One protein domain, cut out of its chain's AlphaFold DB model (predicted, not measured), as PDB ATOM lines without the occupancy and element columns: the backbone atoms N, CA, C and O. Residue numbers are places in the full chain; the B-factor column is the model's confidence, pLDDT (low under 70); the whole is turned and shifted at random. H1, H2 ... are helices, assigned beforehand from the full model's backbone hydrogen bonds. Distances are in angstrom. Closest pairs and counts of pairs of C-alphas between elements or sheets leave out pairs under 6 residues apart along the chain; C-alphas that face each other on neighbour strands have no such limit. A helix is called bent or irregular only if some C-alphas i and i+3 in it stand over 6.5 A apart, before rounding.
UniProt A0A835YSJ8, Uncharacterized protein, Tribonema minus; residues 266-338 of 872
ATOM      1  N   LEU A 266     148.412 163.892 151.169       96.62
ATOM      2  CA  LEU A 266     148.524 163.657 149.728       96.62
ATOM      3  C   LEU A 266     148.920 164.929 148.969       96.62
ATOM      4  O   LEU A 266     149.803 164.908 148.114       96.62
ATOM      5  N   LEU A 267     148.291 166.059 149.276       97.44
ATOM      6  CA  LEU A 267     148.580 167.329 148.616       97.44
ATOM      7  C   LEU A 267     150.007 167.821 148.898       97.44
ATOM      8  O   LEU A 267     150.659 168.331 147.983       97.44
ATOM      9  N   VAL A 268     150.516 167.633 150.121       97.81
ATOM     10  CA  VAL A 268     151.917 167.911 150.481       97.81
ATOM     11  C   VAL A 268     152.859 166.984 149.712       97.81
ATOM     12  O   VAL A 268     153.750 167.479 149.024       97.81
ATOM     13  N   LYS A 269     152.597 165.672 149.706       97.00
ATOM     14  CA  LYS A 269     153.355 164.679 148.921       97.00
ATOM     15  C   LYS A 269     153.465 165.084 147.444       97.00
ATOM     16  O   LYS A 269     154.540 165.025 146.846       97.00
ATOM     17  N   TRP A 270     152.369 165.530 146.827       97.00
ATOM     18  CA  TRP A 270     152.373 165.986 145.431       97.00
ATOM     19  C   TRP A 270     153.031 167.361 145.244       97.00
ATOM     20  O   TRP A 270     153.621 167.614 144.191       97.00
ATOM     21  N   ARG A 271     152.984 168.243 146.251       96.81
ATOM     22  CA  ARG A 271     153.714 169.523 146.253       96.81
ATOM     23  C   ARG A 271     155.227 169.313 146.281       96.81
ATOM     24  O   ARG A 271     155.931 170.029 145.569       96.81
ATOM     25  N   GLU A 272     155.713 168.350 147.059       96.75
ATOM     26  CA  GLU A 272     157.138 167.995 147.167       96.75
ATOM     27  C   GLU A 272     157.714 167.490 145.835       96.75
ATOM     28  O   GLU A 272     158.872 167.747 145.516       96.75
ATOM     29  N   ARG A 273     156.876 166.885 144.982       96.25
ATOM     30  CA  ARG A 273     157.215 166.503 143.593       96.25
ATOM     31  C   ARG A 273     157.257 167.677 142.617       96.25
ATOM     32  O   ARG A 273     157.494 167.487 141.423       96.25
ATOM     33  N   GLY A 274     156.981 168.885 143.097       96.81
ATOM     34  CA  GLY A 274     156.984 170.119 142.329       96.81
ATOM     35  C   GLY A 274     155.590 170.707 142.115       96.81
ATOM     36  O   GLY A 274     154.608 170.020 141.831       96.81
ATOM     37  N   LEU A 275     155.516 172.040 142.162       95.88
ATOM     38  CA  LEU A 275     154.270 172.788 141.975       95.88
ATOM     39  C   LEU A 275     153.615 172.546 140.605       95.88
ATOM     40  O   LEU A 275     152.391 172.598 140.496       95.88
ATOM     41  N   ALA A 276     154.406 172.293 139.558       95.81
ATOM     42  CA  ALA A 276     153.876 171.963 138.236       95.81
ATOM     43  C   ALA A 276     153.117 170.625 138.249       95.81
ATOM     44  O   ALA A 276     152.016 170.553 137.712       95.81
ATOM     45  N   THR A 277     153.660 169.614 138.930       96.12
ATOM     46  CA  THR A 277     153.053 168.286 139.114       96.12
ATOM     47  C   THR A 277     151.740 168.385 139.877       96.12
ATOM     48  O   THR A 277     150.710 167.929 139.389       96.12
ATOM     49  N   LEU A 278     151.749 169.064 141.029       96.56
ATOM     50  CA  LEU A 278     150.541 169.290 141.823       96.56
ATOM     51  C   LEU A 278     149.455 170.009 141.009       96.56
ATOM     52  O   LEU A 278     148.294 169.608 141.018       96.56
ATOM     53  N   LYS A 279     149.826 171.058 140.265       95.06
ATOM     54  CA  LYS A 279     148.886 171.769 139.387       95.06
ATOM     55  C   LYS A 279     148.341 170.870 138.284       95.06
ATOM     56  O   LYS A 279     147.159 170.973 137.991       95.06
ATOM     57  N   ALA A 280     149.157 169.993 137.706       93.06
ATOM     58  CA  ALA A 280     148.708 169.064 136.674       93.06
ATOM     59  C   ALA A 280     147.688 168.041 137.208       93.06
ATOM     60  O   ALA A 280     146.754 167.688 136.497       93.06
ATOM     61  N   VAL A 281     147.821 167.614 138.468       93.56
ATOM     62  CA  VAL A 281     146.843 166.736 139.132       93.56
ATOM     63  C   VAL A 281     145.551 167.484 139.473       93.56
ATOM     64  O   VAL A 281     144.459 166.956 139.284       93.56
ATOM     65  N   LEU A 282     145.658 168.715 139.979       92.69
ATOM     66  CA  LEU A 282     144.506 169.451 140.505       92.69
ATOM     67  C   LEU A 282     143.699 170.215 139.453       92.69
ATOM     68  O   LEU A 282     142.495 170.372 139.618       92.69
ATOM     69  N   LEU A 283     144.355 170.745 138.418       89.31
ATOM     70  CA  LEU A 283     143.737 171.678 137.470       89.31
ATOM     71  C   LEU A 283     143.228 171.013 136.189       89.31
ATOM     72  O   LEU A 283     142.598 171.694 135.381       89.31
ATOM     73  N   ASN A 284     143.502 169.722 135.999       85.00
ATOM     74  CA  ASN A 284     143.026 168.960 134.853       85.00
ATOM     75  C   ASN A 284     141.880 168.040 135.280       85.00
ATOM     76  O   ASN A 284     142.021 167.253 136.215       85.00
ATOM     77  N   GLY A 285     140.749 168.130 134.583       78.44
ATOM     78  CA  GLY A 285     139.594 167.259 134.810       78.44
ATOM     79  C   GLY A 285     139.009 167.335 136.229       78.44
ATOM     80  O   GLY A 285     138.892 168.410 136.819       78.44
ATOM     81  N   ALA A 286     138.578 166.183 136.749       80.12
ATOM     82  CA  ALA A 286     137.844 166.064 138.013       80.12
ATOM     83  C   ALA A 286     138.602 165.291 139.113       80.12
ATOM     84  O   ALA A 286     138.031 165.046 140.174       80.12
ATOM     85  N   LEU A 287     139.883 164.948 138.907       83.94
ATOM     86  CA  LEU A 287     140.680 164.157 139.866       83.94
ATOM     87  C   LEU A 287     140.711 164.762 141.268       83.94
ATOM     88  O   LEU A 287     140.725 164.039 142.261       83.94
ATOM     89  N   TYR A 288     140.681 166.093 141.356       85.81
ATOM     90  CA  TYR A 288     140.691 166.833 142.615       85.81
ATOM     91  C   TYR A 288     139.516 166.475 143.550       85.81
ATOM     92  O   TYR A 288     139.600 166.718 144.753       85.81
ATOM     93  N   LEU A 289     138.433 165.886 143.022       83.81
ATOM     94  CA  LEU A 289     137.283 165.420 143.802       83.81
ATOM     95  C   LEU A 289     137.502 164.047 144.450       83.81
ATOM     96  O   LEU A 289     136.770 163.706 145.375       83.81
ATOM     97  N   ASN A 290     138.474 163.261 143.978       84.62
ATOM     98  CA  ASN A 290     138.687 161.885 144.430       84.62
ATOM     99  C   ASN A 290     140.176 161.502 144.517       84.62
ATOM    100  O   ASN A 290     140.557 160.371 144.228       84.62
ATOM    101  N   LEU A 291     141.030 162.451 144.918       88.56
ATOM    102  CA  LEU A 291     142.493 162.286 144.944       88.56
ATOM    103  C   LEU A 291     142.948 161.018 145.672       88.56
ATOM    104  O   LEU A 291     143.864 160.344 145.211       88.56
ATOM    105  N   ALA A 292     142.293 160.679 146.782       89.25
ATOM    106  CA  ALA A 292     142.660 159.519 147.581       89.25
ATOM    107  C   ALA A 292     142.474 158.191 146.829       89.25
ATOM    108  O   ALA A 292     143.304 157.299 146.978       89.25
ATOM    109  N   SER A 293     141.433 158.047 145.997       88.19
ATOM    110  CA  SER A 293     141.206 156.786 145.278       88.19
ATOM    111  C   SER A 293     142.141 156.597 144.085       88.19
ATOM    112  O   SER A 293     142.317 155.475 143.625       88.19
ATOM    113  N   VAL A 294     142.696 157.688 143.553       89.19
ATOM    114  CA  VAL A 294     143.534 157.686 142.344       89.19
ATOM    115  C   VAL A 294     145.021 157.891 142.644       89.19
ATOM    116  O   VAL A 294     145.829 157.794 141.725       89.19
ATOM    117  N   ASP A 295     145.413 158.134 143.902       93.69
ATOM    118  CA  ASP A 295     146.807 158.424 144.275       93.69
ATOM    119  C   ASP A 295     147.774 157.322 143.830       93.69
ATOM    120  O   ASP A 295     148.796 157.623 143.225       93.69
ATOM    121  N   ALA A 296     147.430 156.047 144.040       94.19
ATOM    122  CA  ALA A 296     148.279 154.926 143.629       94.19
ATOM    123  C   ALA A 296     148.482 154.862 142.102       94.19
ATOM    124  O   ALA A 296     149.576 154.555 141.628       94.19
ATOM    125  N   VAL A 297     147.447 155.196 141.324       93.62
ATOM    126  CA  VAL A 297     147.518 155.232 139.856       93.62
ATOM    127  C   VAL A 297     148.369 156.418 139.397       93.62
ATOM    128  O   VAL A 297     149.256 156.261 138.558       93.62
ATOM    129  N   LEU A 298     148.153 157.597 139.986       94.94
ATOM    130  CA  LEU A 298     148.960 158.788 139.716       94.94
ATOM    131  C   LEU A 298     150.433 158.551 140.062       94.94
ATOM    132  O   LEU A 298     151.317 158.938 139.301       94.94
ATOM    133  N   GLU A 299     150.697 157.892 141.190       95.69
ATOM    134  CA  GLU A 299     152.028 157.516 141.655       95.69
ATOM    135  C   GLU A 299     152.747 156.639 140.626       95.69
ATOM    136  O   GLU A 299     153.858 156.973 140.207       95.69
ATOM    137  N   ALA A 300     152.091 155.571 140.169       95.12
ATOM    138  CA  ALA A 300     152.641 154.663 139.170       95.12
ATOM    139  C   ALA A 300     152.987 155.396 137.864       95.12
ATOM    140  O   ALA A 300     154.085 155.233 137.326       95.12
ATOM    141  N   TRP A 301     152.096 156.263 137.372       95.31
ATOM    142  CA  TRP A 301     152.355 157.052 136.163       95.31
ATOM    143  C   TRP A 301     153.455 158.098 136.354       95.31
ATOM    144  O   TRP A 301     154.288 158.277 135.465       95.31
ATOM    145  N   HIS A 302     153.517 158.760 137.510       96.00
ATOM    146  CA  HIS A 302     154.586 159.710 137.812       96.00
ATOM    147  C   HIS A 302     155.957 159.022 137.857       96.00
ATOM    148  O   HIS A 302     156.917 159.552 137.302       96.00
ATOM    149  N   GLN A 303     156.048 157.835 138.463       95.06
ATOM    150  CA  GLN A 303     157.288 157.053 138.515       95.06
ATOM    151  C   GLN A 303     157.762 156.621 137.124       95.06
ATOM    152  O   GLN A 303     158.951 156.708 136.828       95.06
ATOM    153  N   ARG A 304     156.838 156.209 136.250       93.62
ATOM    154  CA  ARG A 304     157.158 155.767 134.882       93.62
ATOM    155  C   ARG A 304     157.591 156.907 133.967       93.62
ATOM    156  O   ARG A 304     158.520 156.751 133.184       93.62
ATOM    157  N   LEU A 305     156.904 158.046 134.043       93.44
ATOM    158  CA  LEU A 305     157.110 159.154 133.108       93.44
ATOM    159  C   LEU A 305     158.172 160.149 133.595       93.44
ATOM    160  O   LEU A 305     158.797 160.837 132.785       93.44
ATOM    161  N   GLY A 306     158.364 160.255 134.910       94.69
ATOM    162  CA  GLY A 306     159.092 161.354 135.532       94.69
ATOM    163  C   GLY A 306     158.334 162.684 135.440       94.69
ATOM    164  O   GLY A 306     157.360 162.843 134.703       94.69
ATOM    165  N   THR A 307     158.802 163.689 136.178       93.94
ATOM    166  CA  THR A 307     158.074 164.950 136.405       93.94
ATOM    167  C   THR A 307     157.692 165.694 135.122       93.94
ATOM    168  O   THR A 307     156.542 166.093 134.949       93.94
ATOM    169  N   LYS A 308     158.638 165.879 134.190       93.31
ATOM    170  CA  LYS A 308     158.410 166.674 132.969       93.31
ATOM    171  C   LYS A 308     157.359 166.038 132.053       93.31
ATOM    172  O   LYS A 308     156.464 166.727 131.561       93.31
ATOM    173  N   ASN A 309     157.469 164.732 131.825       93.06
ATOM    174  CA  ASN A 309     156.559 164.016 130.937       93.06
ATOM    175  C   ASN A 309     155.210 163.775 131.610       93.06
ATOM    176  O   ASN A 309     154.197 163.868 130.933       93.06
ATOM    177  N   PHE A 310     155.175 163.564 132.930       94.88
ATOM    178  CA  PHE A 310     153.927 163.464 133.685       94.88
ATOM    179  C   PHE A 310     153.079 164.734 133.556       94.88
ATOM    180  O   PHE A 310     151.895 164.658 133.248       94.88
ATOM    181  N   VAL A 311     153.685 165.919 133.704       94.12
ATOM    182  CA  VAL A 311     152.964 167.194 133.527       94.12
ATOM    183  C   VAL A 311     152.413 167.346 132.104       94.12
ATOM    184  O   VAL A 311     151.333 167.897 131.935       94.12
ATOM    185  N   THR A 312     153.133 166.850 131.094       90.88
ATOM    186  CA  THR A 312     152.683 166.883 129.689       90.88
ATOM    187  C   THR A 312     151.560 165.874 129.428       90.88
ATOM    188  O   THR A 312     150.614 166.177 128.715       90.88
ATOM    189  N   PHE A 313     151.654 164.696 130.044       93.06
ATOM    190  CA  PHE A 313     150.686 163.604 129.961       93.06
ATOM    191  C   PHE A 313     149.337 163.947 130.609       93.06
ATOM    192  O   PHE A 313     148.289 163.539 130.113       93.06
ATOM    193  N   MET A 314     149.350 164.692 131.716       92.94
ATOM    194  CA  MET A 314     148.151 165.033 132.481       92.94
ATOM    195  C   MET A 314     147.294 166.088 131.768       92.94
ATOM    196  O   MET A 314     147.385 167.282 132.054       92.94
ATOM    197  N   CYS A 315     146.434 165.633 130.860       88.56
ATOM    198  CA  CYS A 315     145.392 166.428 130.214       88.56
ATOM    199  C   CYS A 315     144.014 166.212 130.883       88.56
ATOM    200  O   CYS A 315     143.869 165.368 131.775       88.56
ATOM    201  N   ASN A 316     142.987 166.976 130.495       85.31
ATOM    202  CA  ASN A 316     141.652 166.881 131.103       85.31
ATOM    203  C   ASN A 316     141.019 165.511 130.875       85.31
ATOM    204  O   ASN A 316     140.398 164.966 131.787       85.31
ATOM    205  N   SER A 317     141.184 164.961 129.671       86.38
ATOM    206  CA  SER A 317     140.624 163.657 129.313       86.38
ATOM    207  C   SER A 317     141.315 162.510 130.051       86.38
ATOM    208  O   SER A 317     140.635 161.600 130.513       86.38
ATOM    209  N   VAL A 318     142.642 162.578 130.233       91.31
ATOM    210  CA  VAL A 318     143.379 161.635 131.095       91.31
ATOM    211  C   VAL A 318     142.838 161.725 132.514       91.31
ATOM    212  O   VAL A 318     142.406 160.729 133.082       91.31
ATOM    213  N   ALA A 319     142.774 162.932 133.069       88.50
ATOM    214  CA  ALA A 319     142.291 163.146 134.422       88.50
ATOM    215  C   ALA A 319     140.838 162.682 134.641       88.50
ATOM    216  O   ALA A 319     140.489 162.234 135.726       88.50
ATOM    217  N   ALA A 320     139.979 162.771 133.628       83.25
ATOM    218  CA  ALA A 320     138.596 162.314 133.728       83.25
ATOM    219  C   ALA A 320     138.443 160.784 133.702       83.25
ATOM    220  O   ALA A 320     137.400 160.285 134.117       83.25
ATOM    221  N   ARG A 321     139.437 160.053 133.183       86.75
ATOM    222  CA  ARG A 321     139.333 158.611 132.906       86.75
ATOM    223  C   ARG A 321     140.339 157.753 133.665       86.75
ATOM    224  O   ARG A 321     140.171 156.543 133.696       86.75
ATOM    225  N   LEU A 322     141.372 158.337 134.270       88.56
ATOM    226  CA  LEU A 322     142.339 157.593 135.083       88.56
ATOM    227  C   LEU A 322     141.629 156.799 136.187       88.56
ATOM    228  O   LEU A 322     140.861 157.365 136.967       88.56
ATOM    229  N   GLY A 323     141.920 155.501 136.261       84.69
ATOM    230  CA  GLY A 323     141.234 154.555 137.143       84.69
ATOM    231  C   GLY A 323     140.097 153.777 136.468       84.69
ATOM    232  O   GLY A 323     139.546 152.868 137.090       84.69
ATOM    233  N   ASP A 324     139.734 154.102 135.222       86.00
ATOM    234  CA  ASP A 324     138.832 153.299 134.393       86.00
ATOM    235  C   ASP A 324     139.607 152.125 133.753       86.00
ATOM    236  O   ASP A 324     140.487 152.365 132.920       86.00
ATOM    237  N   PRO A 325     139.309 150.851 134.082       86.94
ATOM    238  CA  PRO A 325     140.143 149.718 133.669       86.94
ATOM    239  C   PRO A 325     140.386 149.572 132.153       86.94
ATOM    240  O   PRO A 325     141.525 149.280 131.774       86.94
ATOM    241  N   PRO A 326     139.394 149.770 131.255       87.75
ATOM    242  CA  PRO A 326     139.624 149.738 129.811       87.75
ATOM    243  C   PRO A 326     140.578 150.842 129.344       87.75
ATOM    244  O   PRO A 326     141.465 150.587 128.530       87.75
ATOM    245  N   PHE A 327     140.428 152.054 129.885       91.25
ATOM    246  CA  PHE A 327     141.306 153.178 129.575       91.25
ATOM    247  C   PHE A 327     142.726 152.947 130.092       91.25
ATOM    248  O   PHE A 327     143.680 153.087 129.328       91.25
ATOM    249  N   ASP A 328     142.873 152.527 131.348       90.75
ATOM    250  CA  ASP A 328     144.175 152.255 131.963       90.75
ATOM    251  C   ASP A 328     144.917 151.128 131.225       90.75
ATOM    252  O   ASP A 328     146.121 151.227 130.982       90.75
ATOM    253  N   THR A 329     144.194 150.090 130.786       92.44
ATOM    254  CA  THR A 329     144.755 149.001 129.969       92.44
ATOM    255  C   THR A 329     145.258 149.520 128.623       92.44
ATOM    256  O   THR A 329     146.361 149.173 128.194       92.44
ATOM    257  N   ALA A 330     144.477 150.372 127.953       93.62
ATOM    258  CA  ALA A 330     144.881 150.964 126.684       93.62
ATOM    259  C   ALA A 330     146.091 151.902 126.857       93.62
ATOM    260  O   ALA A 330     147.035 151.834 126.068       93.62
ATOM    261  N   LEU A 331     146.113 152.721 127.916       94.00
ATOM    262  CA  LEU A 331     147.254 153.576 128.250       94.00
ATOM    263  C   LEU A 331     148.530 152.761 128.465       94.00
ATOM    264  O   LEU A 331     149.566 153.099 127.896       94.00
ATOM    265  N   GLU A 332     148.461 151.684 129.249       92.88
ATOM    266  CA  GLU A 332     149.598 150.795 129.497       92.88
ATOM    267  C   GLU A 332     150.127 150.200 128.188       92.88
ATOM    268  O   GLU A 332     151.324 150.253 127.900       92.88
ATOM    269  N   ALA A 333     149.220 149.695 127.353       93.00
ATOM    270  CA  ALA A 333     149.581 149.076 126.092       93.00
ATOM    271  C   ALA A 333     150.262 150.083 125.143       93.00
ATOM    272  O   ALA A 333     151.210 149.731 124.438       93.00
ATOM    273  N   TRP A 334     149.816 151.340 125.109       92.69
ATOM    274  CA  TRP A 334     150.445 152.385 124.291       92.69
ATOM    275  C   TRP A 334     151.749 152.919 124.886       92.69
ATOM    276  O   TRP A 334     152.673 153.234 124.134       92.69
ATOM    277  N   HIS A 335     151.869 152.971 126.212       93.00
ATOM    278  CA  HIS A 335     153.112 153.329 126.891       93.00
ATOM    279  C   HIS A 335     154.232 152.336 126.560       93.00
ATOM    280  O   HIS A 335     155.324 152.751 126.170       93.00
ATOM    281  N   GLN A 336     153.935 151.034 126.602       90.88
ATOM    282  CA  GLN A 336     154.886 149.978 126.237       90.88
ATOM    283  C   GLN A 336     155.319 150.043 124.766       90.88
ATOM    284  O   GLN A 336     156.464 149.736 124.453       90.88
ATOM    285  N   ARG A 337     154.430 150.473 123.859       89.69
ATOM    286  CA  ARG A 337     154.745 150.612 122.425       89.69
ATOM    287  C   ARG A 337     155.609 151.833 122.101       89.69
ATOM    288  O   ARG A 337     156.389 151.797 121.153       89.69
ATOM    289  N   LEU A 338     155.412 152.945 122.810       87.88
ATOM    290  CA  LEU A 338     155.973 154.249 122.425       87.88
ATOM    291  C   LEU A 338     157.116 154.744 123.307       87.88
ATOM    292  O   LEU A 338     157.766 155.731 122.936       87.88
TER     293      LEU A 338
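AT A GLANCE: This is residues 266 to 338 of the 872 residues of an uncharacterized protein of Tribonema minus (UniProt A0A835YSJ8). A long, sharply kinked helix, H3, is in the middle, with the helical hairpin of H1 and H2 packed on one side of it. On the other side H5 is set off from H3, reached through the short H4. The printed part has 73 residues, with five named helices in the order H1, H2, H3, H4, H5 and no named strand, and its class is all helix. It is compact, with a radius of gyration of the C-alphas of 11.4 A and spans of 32 by 23 by 18 A.

HOW THE PARTS SIT: H3, residues 291 to 313, has a kink of 121 degrees near residue 307 and is irregular, with C-alphas 304 and 307 9.4 A apart. H2, residues 275 to 283, touches residues 307 to 311 of H3 alone, closest at the C-alphas of Ala 280 and Val 311, 5.6 A, at a steep tilt of 53 degrees, opposite ways. H1, residues 266 to 272, only just touches H3, with 3 pairs of C-alphas within 8 A; the closest are Leu 266 and Ala 292, 7.5 A. H1 and H2 form a hairpin at a shallow tilt of 33 degrees, only just short of steep, and the C-alphas of Trp 270 and Leu 278 are closest, 5.2 A. H4, residues 316 to 321, and H3 meet only through their link. H5, residues 325 to 338, is apart from H3 and is close to H4 but not clearly touching, the closest C-alphas being Arg 321 and Phe 327, 6.7 A. Every O i to N i+4 pair is within hydrogen-bond range in H1, H2, H4 and H5, and 14 of 19 are in H3.

IN THESE COORDINATES: H3 measures 17.1 A from first to last C-alpha, H5 19.9 A, H2 11.5 A, H1 10.0 A and H4 8.8 A. H1 begins at C-alpha 266 (148.524, 163.657, 149.728), and H5 ends at C-alpha 338 (155.973, 154.249, 122.425).

THE WHOLE: The two C-alphas farthest apart, Val 268 and Arg 337, are 33.1 A apart. The printed part has no cut and no long link. Its mean pLDDT is 91.6, and no printed residue is under 70.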